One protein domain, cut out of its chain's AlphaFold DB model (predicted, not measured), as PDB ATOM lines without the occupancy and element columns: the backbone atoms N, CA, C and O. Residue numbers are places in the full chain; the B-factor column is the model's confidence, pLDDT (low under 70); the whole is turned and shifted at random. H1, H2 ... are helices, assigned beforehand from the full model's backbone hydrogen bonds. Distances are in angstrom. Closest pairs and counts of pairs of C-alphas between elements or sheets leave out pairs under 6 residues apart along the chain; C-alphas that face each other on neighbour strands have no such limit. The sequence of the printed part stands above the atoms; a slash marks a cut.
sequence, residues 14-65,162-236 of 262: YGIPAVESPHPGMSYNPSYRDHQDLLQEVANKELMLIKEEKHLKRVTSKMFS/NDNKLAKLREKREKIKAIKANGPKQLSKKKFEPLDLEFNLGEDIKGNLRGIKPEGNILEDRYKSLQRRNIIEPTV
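This is residues 14 to 65 and 162 to 236 of the 262 residues of the protein "Ribosome biogenesis protein NOP53" of Cryptotermes secundus (UniProt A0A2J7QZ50). A loose body of winding loops, with the short helix H3 on one side and residues 32 to 45 of the long helix H1 on another, sends out two helical arms in different directions. One arm is residues 46 to 65, of which 46 to 59 belong to H1; the other is residues 162 to 180 of H2. The printed part has 127 residues with three named helices, H1, H2 and H3 along the chain, and no named strand; its class is all helix, with 60 residues, under half, in named elements. The whole is loose, with a radius of gyration of the C-alphas of 19.6 A, and spans 61 by 47 by 37 A.

The longest helix, H1, residues 32 to 59, touches no helix. It is apart from H2, residues 162 to 182, and from H3, residues 218 to 228. H2 and H3 are apart too, with no C-alpha of the one within 8 A of the other. In H1, H2 and H3 every O i to N i+4 pair is within hydrogen-bond range.

H1 is 40.3 A long from C-alpha 32 at (36.780, 17.732, 3.600) to C-alpha 59 at (33.129, -18.808, 20.120). H2 measures 30.6 A from its first to its last C-alpha and begins at C-alpha 162 at (32.831, 1.043, 48.422). H3, 15.0 A long, ends at C-alpha 228 at (12.060, 6.132, 17.364).

The C-alphas of Asn 162 and Arg 210 are the two farthest apart, 63.1 A. Without the stretches that stand free, the body has 88 residues and spans 43 by 25 by 23 A. Residues 66 to 161 are not printed, and C-alphas 65 and 162 are 44.9 A apart across this cut. The link from H2 to H3 is long, 35 residues, and residues 14 to 31 also hold no named element. The mean pLDDT of the printed part is 91.9, and no printed residue is under 70.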
ATOM      1  N   TYR A  14       6.627  11.765  23.345       83.50
ATOM      2  CA  TYR A  14       8.030  11.743  22.932       83.50
ATOM      3  C   TYR A  14       8.604  13.167  22.841       83.50
ATOM      4  O   TYR A  14       7.914  14.091  22.417       83.50
ATOM      5  N   GLY A  15       9.882  13.324  23.210       84.44
ATOM      6  CA  GLY A  15      10.636  14.589  23.119       84.44
ATOM      7  C   GLY A  15      11.543  14.704  21.887       84.44
ATOM      8  O   GLY A  15      12.285  15.670  21.757       84.44
ATOM      9  N   ILE A  16      11.513  13.710  20.997       87.19
ATOM     10  CA  ILE A  16      12.384  13.621  19.817       87.19
ATOM     11  C   ILE A  16      11.747  14.403  18.651       87.19
ATOM     12  O   ILE A  16      10.531  14.274  18.444       87.19
ATOM     13  N   PRO A  17      12.521  15.190  17.874       89.19
ATOM     14  CA  PRO A  17      12.002  15.880  16.696       89.19
ATOM     15  C   PRO A  17      11.469  14.895  15.645       89.19
ATOM     16  O   PRO A  17      11.858  13.732  15.588       89.19
ATOM     17  N   ALA A  18      10.539  15.359  14.806       88.50
ATOM     18  CA  ALA A  18       9.948  14.525  13.757       88.50
ATOM     19  C   ALA A  18      10.944  14.170  12.643       88.50
ATOM     20  O   ALA A  18      10.851  13.094  12.053       88.50
ATOM     21  N   VAL A  19      11.872  15.085  12.370       88.06
ATOM     22  CA  VAL A  19      12.936  14.951  11.378       88.06
ATOM     23  C   VAL A  19      14.230  15.344  12.063       88.06
ATOM     24  O   VAL A  19      14.285  16.391  12.709       88.06
ATOM     25  N   GLU A  20      15.237  14.495  11.955       86.56
ATOM     26  CA  GLU A  20      16.569  14.781  12.470       86.56
ATOM     27  C   GLU A  20      17.402  15.452  11.392       86.56
ATOM     28  O   GLU A  20      17.246  15.172  10.205       86.56
ATOM     29  N   SER A  21      18.267  16.368  11.811       90.38
ATOM     30  CA  SER A  21      19.257  16.950  10.918       90.38
ATOM     31  C   SER A  21      20.292  15.878  10.558       90.38
ATOM     32  O   SER A  21      20.868  15.294  11.484       90.38
ATOM     33  N   PRO A  22      20.545  15.617   9.265       91.19
ATOM     34  CA  PRO A  22      21.593  14.693   8.851       91.19
ATOM     35  C   PRO A  22      22.981  15.235   9.217       91.19
ATOM     36  O   PRO A  22      23.147  16.426   9.498       91.19
ATOM     37  N   HIS A  23      23.987  14.360   9.190       93.69
ATOM     38  CA  HIS A  23      25.376  14.762   9.393       93.69
ATOM     39  C   HIS A  23      25.835  15.689   8.245       93.69
ATOM     40  O   HIS A  23      25.519  15.408   7.086       93.69
ATOM     41  N   PRO A  24      26.601  16.769   8.503       93.88
ATOM     42  CA  PRO A  24      27.038  17.712   7.460       93.88
ATOM     43  C   PRO A  24      27.846  17.049   6.334       93.88
ATOM     44  O   PRO A  24      27.713  17.423   5.169       93.88
ATOM     45  N   GLY A  25      28.616  16.006   6.660       93.12
ATOM     46  CA  GLY A  25      29.353  15.183   5.694       93.12
ATOM     47  C   GLY A  25      28.487  14.431   4.670       93.12
ATOM     48  O   GLY A  25      29.025  13.963   3.673       93.12
ATOM     49  N   MET A  26      27.167  14.327   4.886       91.44
ATOM     50  CA  MET A  26      26.216  13.740   3.926       91.44
ATOM     51  C   MET A  26      25.751  14.748   2.867       91.44
ATOM     52  O   MET A  26      24.983  14.404   1.969       91.44
ATOM     53  N   SER A  27      26.161  16.014   2.989       90.31
ATOM     54  CA  SER A  27      25.840  17.035   2.002       90.31
ATOM     55  C   SER A  27      26.360  16.638   0.623       90.31
ATOM     56  O   SER A  27      27.337  15.909   0.480       90.31
ATOM     57  N   TYR A  28      25.718  17.177  -0.408       89.62
ATOM     58  CA  TYR A  28      26.130  16.994  -1.791       89.62
ATOM     59  C   TYR A  28      27.583  17.446  -2.053       89.62
ATOM     60  O   TYR A  28      28.308  16.843  -2.842       89.62
ATOM     61  N   ASN A  29      27.985  18.530  -1.390       91.06
ATOM     62  CA  ASN A  29      29.315  19.122  -1.484       91.06
ATOM     63  C   ASN A  29      29.832  19.411  -0.064       91.06
ATOM     64  O   ASN A  29      29.736  20.553   0.398       91.06
ATOM     65  N   PRO A  30      30.262  18.377   0.678       93.81
ATOM     66  CA  PRO A  30      30.688  18.527   2.059       93.81
ATOM     67  C   PRO A  30      32.092  19.140   2.133       93.81
ATOM     68  O   PRO A  30      32.905  19.005   1.218       93.81
ATOM     69  N   SER A  31      32.405  19.789   3.255       94.62
ATOM     70  CA  SER A  31      33.794  20.127   3.574       94.62
ATOM     71  C   SER A  31      34.602  18.843   3.755       94.62
ATOM     72  O   SER A  31      34.085  17.844   4.259       94.62
ATOM     73  N   TYR A  32      35.891  18.878   3.412       94.00
ATOM     74  CA  TYR A  32      36.780  17.732   3.600       94.00
ATOM     75  C   TYR A  32      36.759  17.218   5.046       94.00
ATOM     76  O   TYR A  32      36.714  16.015   5.267       94.00
ATOM     77  N   ARG A  33      36.745  18.124   6.034       96.75
ATOM     78  CA  ARG A  33      36.715  17.746   7.457       96.75
ATOM     79  C   ARG A  33      35.420  17.021   7.818       96.75
ATOM     80  O   ARG A  33      35.479  15.897   8.293       96.75
ATOM     81  N   ASP A  34      34.277  17.612   7.481       96.06
ATOM     82  CA  ASP A  34      32.961  17.042   7.790       96.06
ATOM     83  C   ASP A  34      32.742  15.676   7.115       96.06
ATOM     84  O   ASP A  34      32.065  14.805   7.663       96.06
ATOM     85  N   HIS A  35      33.299  15.476   5.915       95.19
ATOM     86  CA  HIS A  35      33.250  14.187   5.221       95.19
ATOM     87  C   HIS A  35      34.147  13.139   5.883       95.19
ATOM     88  O   HIS A  35      33.703  12.012   6.092       95.19
ATOM     89  N   GLN A  36      35.372  13.505   6.274       96.25
ATOM     90  CA  GLN A  36      36.267  12.606   7.011       96.25
ATOM     91  C   GLN A  36      35.692  12.214   8.375       96.25
ATOM     92  O   GLN A  36      35.774  11.046   8.746       96.25
ATOM     93  N   ASP A  37      35.054  13.150   9.080       96.69
ATOM     94  CA  ASP A  37      34.386  12.879  10.354       96.69
ATOM     95  C   ASP A  37      33.254  11.852  10.168       96.69
ATOM     96  O   ASP A  37      33.189  10.857  10.893       96.69
ATOM     97  N   LEU A  38      32.427  12.014   9.125       95.62
ATOM     98  CA  LEU A  38      31.386  11.040   8.774       95.62
ATOM     99  C   LEU A  38      31.977   9.658   8.460       95.62
ATOM    100  O   LEU A  38      31.510   8.645   8.985       95.62
ATOM    101  N   LEU A  39      33.012   9.605   7.614       96.19
ATOM    102  CA  LEU A  39      33.681   8.354   7.255       96.19
ATOM    103  C   LEU A  39      34.301   7.674   8.475       96.19
ATOM    104  O   LEU A  39      34.251   6.450   8.587       96.19
ATOM    105  N   GLN A  40      34.854   8.445   9.410       96.62
ATOM    106  CA  GLN A  40      35.410   7.919  10.647       96.62
ATOM    107  C   GLN A  40      34.316   7.307  11.532       96.62
ATOM    108  O   GLN A  40      34.514   6.222  12.085       96.62
ATOM    109  N   GLU A  41      33.156   7.957  11.661       96.12
ATOM    110  CA  GLU A  41      32.011   7.397  12.388       96.12
ATOM    111  C   GLU A  41      31.536   6.073  11.781       96.12
ATOM    112  O   GLU A  41      31.323   5.099  12.511       96.12
ATOM    113  N   VAL A  42      31.409   6.018  10.454       95.94
ATOM    114  CA  VAL A  42      31.030   4.804   9.721       95.94
ATOM    115  C   VAL A  42      32.081   3.708   9.908       95.94
ATOM    116  O   VAL A  42      31.748   2.601  10.331       95.94
ATOM    117  N   ALA A  43      33.362   4.014   9.690       96.94
ATOM    118  CA  ALA A  43      34.455   3.056   9.837       96.94
ATOM    119  C   ALA A  43      34.524   2.477  11.258       96.94
ATOM    120  O   ALA A  43      34.751   1.281  11.438       96.94
ATOM    121  N   ASN A  44      34.281   3.296  12.282       97.44
ATOM    122  CA  ASN A  44      34.229   2.829  13.664       97.44
ATOM    123  C   ASN A  44      33.083   1.831  13.900       97.44
ATOM    124  O   ASN A  44      33.293   0.832  14.595       97.44
ATOM    125  N   LYS A  45      31.898   2.069  13.318       95.75
ATOM    126  CA  LYS A  45      30.760   1.135  13.384       95.75
ATOM    127  C   LYS A  45      31.081  -0.183  12.676       95.75
ATOM    128  O   LYS A  45      30.921  -1.242  13.280       95.75
ATOM    129  N   GLU A  46      31.639  -0.122  11.470       95.75
ATOM    130  CA  GLU A  46      32.065  -1.307  10.712       95.75
ATOM    131  C   GLU A  46      33.124  -2.126  11.461       95.75
ATOM    132  O   GLU A  46      33.027  -3.347  11.592       95.75
ATOM    133  N   LEU A  47      34.118  -1.463  12.060       98.00
ATOM    134  CA  LEU A  47      35.125  -2.132  12.884       98.00
ATOM    135  C   LEU A  47      34.511  -2.837  14.100       98.00
ATOM    136  O   LEU A  47      35.030  -3.880  14.512       98.00
ATOM    137  N   MET A  48      33.446  -2.291  14.693       97.31
ATOM    138  CA  MET A  48      32.715  -2.966  15.769       97.31
ATOM    139  C   MET A  48      32.013  -4.226  15.259       97.31
ATOM    140  O   MET A  48      32.221  -5.289  15.845       97.31
ATOM    141  N   LEU A  49      31.299  -4.149  14.133       96.06
ATOM    142  CA  LEU A  49      30.637  -5.304  13.515       96.06
ATOM    143  C   LEU A  49      31.643  -6.407  13.154       96.06
ATOM    144  O   LEU A  49      31.468  -7.566  13.528       96.06
ATOM    145  N   ILE A  50      32.776  -6.049  12.541       97.94
ATOM    146  CA  ILE A  50      33.853  -6.994  12.207       97.94
ATOM    147  C   ILE A  50      34.412  -7.675  13.466       97.94
ATOM    148  O   ILE A  50      34.736  -8.868  13.449       97.94
ATOM    149  N   LYS A  51      34.576  -6.934  14.569       97.94
ATOM    150  CA  LYS A  51      35.046  -7.498  15.845       97.94
ATOM    151  C   LYS A  51      34.029  -8.473  16.431       97.94
ATOM    152  O   LYS A  51      34.432  -9.552  16.869       97.94
ATOM    153  N   GLU A  52      32.748  -8.116  16.417       96.94
ATOM    154  CA  GLU A  52      31.657  -8.976  16.881       96.94
ATOM    155  C   GLU A  52      31.571 -10.256  16.053       96.94
ATOM    156  O   GLU A  52      31.574 -11.351  16.614       96.94
ATOM    157  N   GLU A  53      31.635 -10.156  14.726       96.62
ATOM    158  CA  GLU A  53      31.679 -11.324  13.853       96.62
ATOM    159  C   GLU A  53      32.883 -12.224  14.134       96.62
ATOM    160  O   GLU A  53      32.747 -13.445  14.210       96.62
ATOM    161  N   LYS A  54      34.083 -11.649  14.290       96.44
ATOM    162  CA  LYS A  54      35.296 -12.414  14.621       96.44
ATOM    163  C   LYS A  54      35.160 -13.110  15.970       96.44
ATOM    164  O   LYS A  54      35.624 -14.242  16.118       96.44
ATOM    165  N   HIS A  55      34.543 -12.449  16.946       95.81
ATOM    166  CA  HIS A  55      34.254 -13.035  18.247       95.81
ATOM    167  C   HIS A  55      33.255 -14.192  18.123       95.81
ATOM    168  O   HIS A  55      33.555 -15.291  18.584       95.81
ATOM    169  N   LEU A  56      32.138 -13.996  17.419       95.12
ATOM    170  CA  LEU A  56      31.140 -15.037  17.172       95.12
ATOM    171  C   LEU A  56      31.740 -16.229  16.430       95.12
ATOM    172  O   LEU A  56      31.558 -17.364  16.861       95.12
ATOM    173  N   LYS A  57      32.525 -15.997  15.372       92.31
ATOM    174  CA  LYS A  57      33.244 -17.048  14.631       92.31
ATOM    175  C   LYS A  57      34.190 -17.830  15.546       92.31
ATOM    176  O   LYS A  57      34.301 -19.044  15.413       92.31
ATOM    177  N   ARG A  58      34.854 -17.159  16.494       92.19
ATOM    178  CA  ARG A  58      35.742 -17.801  17.473       92.19
ATOM    179  C   ARG A  58      34.974 -18.661  18.477       92.19
ATOM    180  O   ARG A  58      35.387 -19.785  18.713       92.19
ATOM    181  N   VAL A  59      33.892 -18.138  19.050       92.19
ATOM    182  CA  VAL A  59      33.129 -18.808  20.120       92.19
ATOM    183  C   VAL A  59      32.202 -19.900  19.583       92.19
ATOM    184  O   VAL A  59      31.951 -20.880  20.268       92.19
ATOM    185  N   THR A  60      31.700 -19.753  18.358       88.25
ATOM    186  CA  THR A  60      30.811 -20.742  17.735       88.25
ATOM    187  C   THR A  60      31.600 -21.647  16.789       88.25
ATOM    188  O   THR A  60      31.951 -22.766  17.135       88.25
ATOM    189  N   SER A  61      31.963 -21.153  15.607       83.00
ATOM    190  CA  SER A  61      32.506 -21.989  14.534       83.00
ATOM    191  C   SER A  61      33.869 -22.620  14.824       83.00
ATOM    192  O   SER A  61      34.147 -23.670  14.260       83.00
ATOM    193  N   LYS A  62      34.747 -21.981  15.609       79.81
ATOM    194  CA  LYS A  62      36.090 -22.526  15.896       79.81
ATOM    195  C   LYS A  62      36.130 -23.442  17.116       79.81
ATOM    196  O   LYS A  62      37.002 -24.295  17.176       79.81
ATOM    197  N   MET A  63      35.230 -23.248  18.080       75.19
ATOM    198  CA  MET A  63      35.126 -24.131  19.248       75.19
ATOM    199  C   MET A  63      34.395 -25.432  18.915       75.19
ATOM    200  O   MET A  63      34.705 -26.462  19.499       75.19
ATOM    201  N   PHE A  64      33.458 -25.395  17.966       77.94
ATOM    202  CA  PHE A  64      32.699 -26.563  17.538       77.94
ATOM    203  C   PHE A  64      33.096 -26.934  16.105       77.94
ATOM    204  O   PHE A  64      32.657 -26.289  15.148       77.94
ATOM    205  N   SER A  65      33.938 -27.960  15.947       76.12
ATOM    206  CA  SER A  65      34.171 -28.571  14.636       76.12
ATOM    207  C   SER A  65      32.882 -29.244  14.162       76.12
ATOM    208  O   SER A  65      32.146 -29.851  14.942       76.12
ATOM    209  N   ASN A 162      34.170   1.508  48.767       97.94
ATOM    210  CA  ASN A 162      32.831   1.043  48.422       97.94
ATOM    211  C   ASN A 162      31.890   2.213  48.122       97.94
ATOM    212  O   ASN A 162      31.225   2.192  47.084       97.94
ATOM    213  N   ASP A 163      31.899   3.258  48.945       97.94
ATOM    214  CA  ASP A 163      31.098   4.465  48.745       97.94
ATOM    215  C   ASP A 163      31.478   5.169  47.438       97.94
ATOM    216  O   ASP A 163      30.610   5.476  46.619       97.94
ATOM    217  N   ASN A 164      32.777   5.310  47.157       97.94
ATOM    218  CA  ASN A 164      33.280   5.863  45.898       97.94
ATOM    219  C   ASN A 164      32.838   5.037  44.679       97.94
ATOM    220  O   ASN A 164      32.469   5.580  43.632       97.94
ATOM    221  N   LYS A 165      32.867   3.704  44.787       97.81
ATOM    222  CA  LYS A 165      32.395   2.801  43.730       97.81
ATOM    223  C   LYS A 165      30.889   2.949  43.514       97.81
ATOM    224  O   LYS A 165      30.448   3.032  42.366       97.81
ATOM    225  N   LEU A 166      30.105   2.997  44.590       97.88
ATOM    226  CA  LEU A 166      28.655   3.173  44.537       97.88
ATOM    227  C   LEU A 166      28.270   4.537  43.961       97.88
ATOM    228  O   LEU A 166      27.384   4.588  43.105       97.88
ATOM    229  N   ALA A 167      28.970   5.607  44.338       97.88
ATOM    230  CA  ALA A 167      28.787   6.946  43.783       97.88
ATOM    231  C   ALA A 167      29.005   6.954  42.260       97.88
ATOM    232  O   ALA A 167      28.104   7.324  41.508       97.88
ATOM    233  N   LYS A 168      30.128   6.402  41.779       97.69
ATOM    234  CA  LYS A 168      30.405   6.267  40.333       97.69
ATOM    235  C   LYS A 168      29.338   5.448  39.602       97.69
ATOM    236  O   LYS A 168      28.969   5.760  38.470       97.69
ATOM    237  N   LEU A 169      28.842   4.371  40.214       97.69
ATOM    238  CA  LEU A 169      27.764   3.564  39.631       97.69
ATOM    239  C   LEU A 169      26.437   4.328  39.592       97.69
ATOM    240  O   LEU A 169      25.698   4.197  38.614       97.69
ATOM    241  N   ARG A 170      26.140   5.127  40.618       97.69
ATOM    242  CA  ARG A 170      24.952   5.981  40.677       97.69
ATOM    243  C   ARG A 170      24.984   7.041  39.580       97.69
ATOM    244  O   ARG A 170      24.032   7.107  38.810       97.69
ATOM    245  N   GLU A 171      26.099   7.746  39.415       97.69
ATOM    246  CA  GLU A 171      26.281   8.714  38.325       97.69
ATOM    247  C   GLU A 171      26.084   8.070  36.948       97.69
ATOM    248  O   GLU A 171      25.381   8.602  36.088       97.69
ATOM    249  N   LYS A 172      26.664   6.881  36.724       97.19
ATOM    250  CA  LYS A 172      26.467   6.131  35.472       97.19
ATOM    251  C   LYS A 172      24.995   5.776  35.251       97.19
ATOM    252  O   LYS A 172      24.496   5.916  34.135       97.19
ATOM    253  N   ARG A 173      24.287   5.330  36.293       97.12
ATOM    254  CA  ARG A 173      22.852   5.006  36.220       97.12
ATOM    255  C   ARG A 173      22.009   6.238  35.910       97.12
ATOM    256  O   ARG A 173      21.106   6.139  35.085       97.12
ATOM    257  N   GLU A 174      22.309   7.374  36.527       96.88
ATOM    258  CA  GLU A 174      21.616   8.643  36.289       96.88
ATOM    259  C   GLU A 174      21.830   9.128  34.848       96.88
ATOM    260  O   GLU A 174      20.852   9.425  34.162       96.88
ATOM    261  N   LYS A 175      23.066   9.065  34.330       96.06
ATOM    262  CA  LYS A 175      23.378   9.357  32.916       96.06
ATOM    263  C   LYS A 175      22.604   8.449  31.956       96.06
ATOM    264  O   LYS A 175      21.960   8.932  31.028       96.06
ATOM    265  N   ILE A 176      22.595   7.135  32.200       94.56
ATOM    266  CA  ILE A 176      21.842   6.176  31.372       94.56
ATOM    267  C   ILE A 176      20.335   6.446  31.452       94.56
ATOM    268  O   ILE A 176      19.644   6.345  30.441       94.56
ATOM    269  N   LYS A 177      19.807   6.790  32.633       93.56
ATOM    270  CA  LYS A 177      18.387   7.117  32.819       93.56
ATOM    271  C   LYS A 177      18.002   8.372  32.034       93.56
ATOM    272  O   LYS A 177      16.966   8.354  31.379       93.56
ATOM    273  N   ALA A 178      18.842   9.407  32.049       91.38
ATOM    274  CA  ALA A 178      18.636  10.621  31.263       91.38
ATOM    275  C   ALA A 178      18.635  10.333  29.750       91.38
ATOM    276  O   ALA A 178      17.711  10.742  29.050       91.38
ATOM    277  N   ILE A 179      19.597   9.542  29.258       89.19
ATOM    278  CA  ILE A 179      19.653   9.128  27.842       89.19
ATOM    279  C   ILE A 179      18.405   8.321  27.460       89.19
ATOM    280  O   ILE A 179      17.768   8.596  26.446       89.19
ATOM    281  N   LYS A 180      18.003   7.348  28.289       87.94
ATOM    282  CA  LYS A 180      16.816   6.513  28.041       87.94
ATOM    283  C   LYS A 180      15.503   7.288  28.111       87.94
ATOM    284  O   LYS A 180      14.557   6.900  27.436       87.94
ATOM    285  N   ALA A 181      15.425   8.348  28.916       87.12
ATOM    286  CA  ALA A 181      14.234   9.193  28.990       87.12
ATOM    287  C   ALA A 181      13.965   9.910  27.658       87.12
ATOM    288  O   ALA A 181      12.807  10.019  27.253       87.12
ATOM    289  N   ASN A 182      15.031  10.329  26.970       84.25
ATOM    290  CA  ASN A 182      14.963  11.007  25.673       84.25
ATOM    291  C   ASN A 182      15.023  10.047  24.472       84.25
ATOM    292  O   ASN A 182      14.749  10.460  23.349       84.25
ATOM    293  N   GLY A 183      15.397   8.786  24.691       86.00
ATOM    294  CA  GLY A 183      15.552   7.774  23.649       86.00
ATOM    295  C   GLY A 183      14.269   7.005  23.297       86.00
ATOM    296  O   GLY A 183      13.216   7.185  23.919       86.00
ATOM    297  N   PRO A 184      14.355   6.103  22.303       89.75
ATOM    298  CA  PRO A 184      13.257   5.212  21.947       89.75
ATOM    299  C   PRO A 184      12.928   4.255  23.102       89.75
ATOM    300  O   PRO A 184      13.814   3.660  23.721       89.75
ATOM    301  N   LYS A 185      11.635   4.100  23.390       88.94
ATOM    302  CA  LYS A 185      11.109   3.172  24.395       88.94
ATOM    303  C   LYS A 185      10.834   1.820  23.744       88.94
ATOM    304  O   LYS A 185      10.524   1.716  22.561       88.94
ATOM    305  N   GLN A 186      10.917   0.762  24.540       90.69
ATOM    306  CA  GLN A 186      10.574  -0.573  24.073       90.69
ATOM    307  C   GLN A 186       9.055  -0.773  24.149       90.69
ATOM    308  O   GLN A 186       8.524  -1.044  25.222       90.69
ATOM    309  N   LEU A 187       8.368  -0.601  23.015       89.19
ATOM    310  CA  LEU A 187       6.921  -0.827  22.898       89.19
ATOM    311  C   LEU A 187       6.561  -2.302  22.662       89.19
ATOM    312  O   LEU A 187       5.551  -2.769  23.175       89.19
ATOM    313  N   SER A 188       7.399  -3.039  21.922       90.69
ATOM    314  CA  SER A 188       7.166  -4.444  21.567       90.69
ATOM    315  C   SER A 188       8.277  -5.368  22.084       90.69
ATOM    316  O   SER A 188       9.280  -4.943  22.665       90.69
ATOM    317  N   LYS A 189       8.137  -6.676  21.823       92.81
ATOM    318  CA  LYS A 189       9.197  -7.666  22.087       92.81
ATOM    319  C   LYS A 189      10.509  -7.320  21.367       92.81
ATOM    320  O   LYS A 189      11.578  -7.685  21.855       92.81
ATOM    321  N   LYS A 190      10.441  -6.648  20.215       92.38
ATOM    322  CA  LYS A 190      11.618  -6.288  19.420       92.38
ATOM    323  C   LYS A 190      12.164  -4.937  19.863       92.38
ATOM    324  O   LYS A 190      11.415  -4.011  20.157       92.38
ATOM    325  N   LYS A 191      13.491  -4.841  19.914       93.44
ATOM    326  CA  LYS A 191      14.172  -3.580  20.197       93.44
ATOM    327  C   LYS A 191      14.168  -2.721  18.935       93.44
ATOM    328  O   LYS A 191      14.151  -3.247  17.827       93.44
ATOM    329  N   PHE A 192      14.150  -1.407  19.124       94.06
ATOM    330  CA  PHE A 192      14.383  -0.482  18.027       94.06
ATOM    331  C   PHE A 192      15.842  -0.599  17.580       94.06
ATOM    332  O   PHE A 192      16.751  -0.491  18.404       94.06
ATOM    333  N   GLU A 193      16.034  -0.806  16.284       92.88
ATOM    334  CA  GLU A 193      17.335  -0.809  15.623       92.88
ATOM    335  C   GLU A 193      17.389   0.429  14.718       92.88
ATOM    336  O   GLU A 193      16.506   0.562  13.853       92.88
ATOM    337  N   PRO A 194      18.340   1.357  14.943       91.69
ATOM    338  CA  PRO A 194      18.507   2.523  14.084       91.69
ATOM    339  C   PRO A 194      18.903   2.093  12.668       91.69
ATOM    340  O   PRO A 194      19.415   0.995  12.477       91.69
ATOM    341  N   LEU A 195      18.626   2.955  11.690       91.94
ATOM    342  CA  LEU A 195      19.128   2.768  10.333       91.94
ATOM    343  C   LEU A 195      20.638   3.040  10.307       91.94
ATOM    344  O   LEU A 195      21.136   3.845  11.105       91.94
ATOM    345  N   ASP A 196      21.343   2.373   9.400       90.19
ATOM    346  CA  ASP A 196      22.749   2.667   9.140       90.19
ATOM    347  C   ASP A 196      22.901   4.058   8.509       90.19
ATOM    348  O   ASP A 196      21.957   4.616   7.949       90.19
ATOM    349  N   LEU A 197      24.083   4.656   8.669       89.81
ATOM    350  CA  LEU A 197      24.356   5.970   8.093       89.81
ATOM    351  C   LEU A 197      24.578   5.820   6.589       89.81
ATOM    352  O   LEU A 197      25.436   5.050   6.167       89.81
ATOM    353  N   GLU A 198      23.832   6.589   5.808       90.00
ATOM    354  CA  GLU A 198      24.033   6.725   4.366       90.00
ATOM    355  C   GLU A 198      25.226   7.668   4.124       90.00
ATOM    356  O   GLU A 198      25.335   8.713   4.774       90.00
ATOM    357  N   PHE A 199      26.155   7.307   3.237       91.31
ATOM    358  CA  PHE A 199      27.336   8.124   2.953       91.31
ATOM    359  C   PHE A 199      27.879   7.858   1.547       91.31
ATOM    360  O   PHE A 199      27.980   6.715   1.115       91.31
ATOM    361  N   ASN A 200      28.340   8.922   0.886       90.31
ATOM    362  CA  ASN A 200      29.040   8.817  -0.391       90.31
ATOM    363  C   ASN A 200      30.543   8.602  -0.167       90.31
ATOM    364  O   ASN A 200      31.156   9.235   0.704       90.31
ATOM    365  N   LEU A 201      31.167   7.772  -1.004       90.62
ATOM    366  CA  LEU A 201      32.625   7.676  -1.077       90.62
ATOM    367  C   LEU A 201      33.218   8.938  -1.715       90.62
ATOM    368  O   LEU A 201      32.548   9.648  -2.461       90.62
ATOM    369  N   GLY A 202      34.500   9.208  -1.455       88.88
ATOM    370  CA  GLY A 202      35.180  10.386  -2.011       88.88
ATOM    371  C   GLY A 202      35.145  10.444  -3.545       88.88
ATOM    372  O   GLY A 202      35.029  11.521  -4.116       88.88
ATOM    373  N   GLU A 203      35.165   9.285  -4.207       89.56
ATOM    374  CA  GLU A 203      35.074   9.162  -5.671       89.56
ATOM    375  C   GLU A 203      33.693   9.551  -6.226       89.56
ATOM    376  O   GLU A 203      33.568   9.983  -7.375       89.56
ATOM    377  N   ASP A 204      32.647   9.422  -5.410       87.88
ATOM    378  CA  ASP A 204      31.269   9.719  -5.798       87.88
ATOM    379  C   ASP A 204      30.890  11.196  -5.568       87.88
ATOM    380  O   ASP A 204      29.876  11.666  -6.098       87.88
ATOM    381  N   ILE A 205      31.720  11.972  -4.860       89.75
ATOM    382  CA  ILE A 205      31.505  13.405  -4.606       89.75
ATOM    383  C   ILE A 205      32.033  14.229  -5.790       89.75
ATOM    384  O   ILE A 205      33.225  14.496  -5.917       89.75
ATOM    385  N   LYS A 206      31.127  14.652  -6.681       83.94
ATOM    386  CA  LYS A 206      31.470  15.286  -7.976       83.94
ATOM    387  C   LYS A 206      31.332  16.816  -8.041       83.94
ATOM    388  O   LYS A 206      31.596  17.394  -9.091       83.94
ATOM    389  N   GLY A 207      30.860  17.489  -6.990       83.75
ATOM    390  CA  GLY A 207      30.653  18.953  -6.954       83.75
ATOM    391  C   GLY A 207      29.560  19.565  -7.873       83.75
ATOM    392  O   GLY A 207      29.193  20.719  -7.671       83.75
ATOM    393  N   ASN A 208      28.973  18.826  -8.828       88.62
ATOM    394  CA  ASN A 208      27.721  19.139  -9.549       88.62
ATOM    395  C   ASN A 208      26.489  18.223  -9.257       88.62
ATOM    396  O   ASN A 208      26.534  17.007  -9.473       88.62
ATOM    397  N   LEU A 209      25.337  18.819  -8.912       88.75
ATOM    398  CA  LEU A 209      24.055  18.138  -8.636       88.75
ATOM    399  C   LEU A 209      23.594  17.158  -9.728       88.75
ATOM    400  O   LEU A 209      22.920  16.182  -9.420       88.75
ATOM    401  N   ARG A 210      23.952  17.379 -10.999       90.50
ATOM    402  CA  ARG A 210      23.569  16.465 -12.096       90.50
ATOM    403  C   ARG A 210      24.219  15.084 -11.994       90.50
ATOM    404  O   ARG A 210      23.690  14.129 -12.549       90.50
ATOM    405  N   GLY A 211      25.376  14.998 -11.342       86.94
ATOM    406  CA  GLY A 211      26.140  13.762 -11.184       86.94
ATOM    407  C   GLY A 211      25.914  13.058  -9.848       86.94
ATOM    408  O   GLY A 211      26.626  12.092  -9.579       86.94
ATOM    409  N   ILE A 212      24.992  13.553  -9.012       88.62
ATOM    410  CA  ILE A 212      24.693  12.941  -7.718       88.62
ATOM    411  C   ILE A 212      24.015  11.587  -7.930       88.62
ATOM    412  O   ILE A 212      23.068  11.464  -8.709       88.62
ATOM    413  N   LYS A 213      24.488  10.567  -7.218       86.88
ATOM    414  CA  LYS A 213      23.744   9.322  -7.067       86.88
ATOM    415  C   LYS A 213      22.799   9.513  -5.879       86.88
ATOM    416  O   LYS A 213      23.283   9.802  -4.788       86.88
ATOM    417  N   PRO A 214      21.472   9.447  -6.070       86.69
ATOM    418  CA  PRO A 214      20.561   9.458  -4.941       86.69
ATOM    419  C   PRO A 214      20.740   8.148  -4.176       86.69
ATOM    420  O   PRO A 214      20.528   7.068  -4.728       86.69
ATOM    421  N   GLU A 215      21.138   8.257  -2.918       84.81
ATOM    422  CA  GLU A 215      21.236   7.131  -1.997       84.81
ATOM    423  C   GLU A 215      20.106   7.198  -0.967       84.81
ATOM    424  O   GLU A 215      19.500   8.251  -0.755       84.81
ATOM    425  N   GLY A 216      19.808   6.048  -0.363       87.75
ATOM    426  CA  GLY A 216      18.855   5.951   0.731       87.75
ATOM    427  C   GLY A 216      17.398   5.712   0.355       87.75
ATOM    428  O   GLY A 216      16.969   5.820  -0.797       87.75
ATOM    429  N   ASN A 217      16.606   5.364   1.370       91.69
ATOM    430  CA  ASN A 217      15.169   5.147   1.241       91.69
ATOM    431  C   ASN A 217      14.390   6.019   2.228       91.69
ATOM    432  O   ASN A 217      14.277   5.720   3.418       91.69
ATOM    433  N   ILE A 218      13.747   7.059   1.698       91.38
ATOM    434  CA  ILE A 218      12.963   8.024   2.479       91.38
ATOM    435  C   ILE A 218      11.843   7.332   3.267       91.38
ATOM    436  O   ILE A 218      11.549   7.717   4.397       91.38
ATOM    437  N   LEU A 219      11.198   6.306   2.700       94.00
ATOM    438  CA  LEU A 219      10.126   5.593   3.400       94.00
ATOM    439  C   LEU A 219      10.657   4.850   4.625       94.00
ATOM    440  O   LEU A 219       9.976   4.797   5.651       94.00
ATOM    441  N   GLU A 220      11.866   4.304   4.528       93.19
ATOM    442  CA  GLU A 220      12.520   3.611   5.629       93.19
ATOM    443  C   GLU A 220      12.946   4.585   6.730       93.19
ATOM    444  O   GLU A 220      12.617   4.346   7.893       93.19
ATOM    445  N   ASP A 221      13.541   5.728   6.378       92.56
ATOM    446  CA  ASP A 221      13.858   6.796   7.336       92.56
ATOM    447  C   ASP A 221      12.598   7.285   8.075       92.56
ATOM    448  O   ASP A 221      12.541   7.313   9.310       92.56
ATOM    449  N   ARG A 222      11.507   7.572   7.346       93.38
ATOM    450  CA  ARG A 222      10.230   7.970   7.968       93.38
ATOM    451  C   ARG A 222       9.669   6.883   8.878       93.38
ATOM    452  O   ARG A 222       9.202   7.194   9.977       93.38
ATOM    453  N   TYR A 223       9.726   5.624   8.455       93.75
ATOM    454  CA  TYR A 223       9.273   4.490   9.254       93.75
ATOM    455  C   TYR A 223      10.090   4.344  10.547       93.75
ATOM    456  O   TYR A 223       9.514   4.233  11.634       93.75
ATOM    457  N   LYS A 224      11.421   4.439  10.464       93.50
ATOM    458  CA  LYS A 224      12.329   4.394  11.618       93.50
ATOM    459  C   LYS A 224      12.167   5.610  12.531       93.50
ATOM    460  O   LYS A 224      12.167   5.446  13.748       93.50
ATOM    461  N   SER A 225      11.914   6.802  11.989       93.00
ATOM    462  CA  SER A 225      11.577   8.005  12.765       93.00
ATOM    463  C   SER A 225      10.278   7.837  13.565       93.00
ATOM    464  O   SER A 225      10.210   8.224  14.735       93.00
ATOM    465  N   LEU A 226       9.236   7.236  12.978       92.94
ATOM    466  CA  LEU A 226       7.983   6.940  13.689       92.94
ATOM    467  C   LEU A 226       8.194   5.918  14.813       92.94
ATOM    468  O   LEU A 226       7.620   6.074  15.895       92.94
ATOM    469  N   GLN A 227       9.045   4.913  14.582       93.44
ATOM    470  CA  GLN A 227       9.433   3.950  15.613       93.44
ATOM    471  C   GLN A 227      10.228   4.601  16.742       93.44
ATOM    472  O   GLN A 227       9.912   4.414  17.915       93.44
ATOM    473  N   ARG A 228      11.222   5.424  16.397       92.25
ATOM    474  CA  ARG A 228      12.060   6.132  17.364       92.25
ATOM    475  C   ARG A 228      11.240   7.066  18.254       92.25
ATOM    476  O   ARG A 228      11.486   7.151  19.454       92.25
ATOM    477  N   ARG A 229      10.224   7.720  17.682       91.81
ATOM    478  CA  ARG A 229       9.251   8.560  18.398       91.81
ATOM    479  C   ARG A 229       8.197   7.773  19.177       91.81
ATOM    480  O   ARG A 229       7.330   8.388  19.783       91.81
ATOM    481  N   ASN A 230       8.250   6.443  19.214       91.31
ATOM    482  CA  ASN A 230       7.267   5.606  19.906       91.31
ATOM    483  C   ASN A 230       5.823   5.802  19.390       91.31
ATOM    484  O   ASN A 230       4.873   5.633  20.152       91.31
ATOM    485  N   ILE A 231       5.653   6.193  18.121       91.25
ATOM    486  CA  ILE A 231       4.335   6.280  17.466       91.25
ATOM    487  C   ILE A 231       3.949   4.904  16.919       91.25
ATOM    488  O   ILE A 231       2.807   4.476  17.047       91.25
ATOM    489  N   ILE A 232       4.922   4.218  16.317       93.50
ATOM    490  CA  ILE A 232       4.787   2.863  15.784       93.50
ATOM    491  C   ILE A 232       5.726   1.951  16.570       93.50
ATOM    492  O   ILE A 232       6.830   2.343  16.935       93.50
ATOM    493  N   GLU A 233       5.311   0.721  16.838       93.50
ATOM    494  CA  GLU A 233       6.190  -0.256  17.469       93.50
ATOM    495  C   GLU A 233       7.182  -0.900  16.475       93.50
ATOM    496  O   GLU A 233       6.852  -1.111  15.303       93.50
ATOM    497  N   PRO A 234       8.399  -1.278  16.914       94.69
ATOM    498  CA  PRO A 234       9.304  -2.085  16.103       94.69
ATOM    499  C   PRO A 234       8.703  -3.466  15.815       94.69
ATOM    500  O   PRO A 234       8.450  -4.255  16.729       94.69
ATOM    501  N   THR A 235       8.496  -3.785  14.539       91.50
ATOM    502  CA  THR A 235       7.933  -5.068  14.092       91.50
ATOM    503  C   THR A 235       8.767  -5.676  12.972       91.50
ATOM    504  O   THR A 235       9.611  -5.023  12.363       91.50
ATOM    505  N   VAL A 236       8.551  -6.965  12.711       90.12
ATOM    506  CA  VAL A 236       9.127  -7.663  11.557       90.12
ATOM    507  C   VAL A 236       8.011  -8.363  10.818       90.12
ATOM    508  O   VAL A 236       7.079  -8.872  11.442       90.12
TER     509      VAL A 236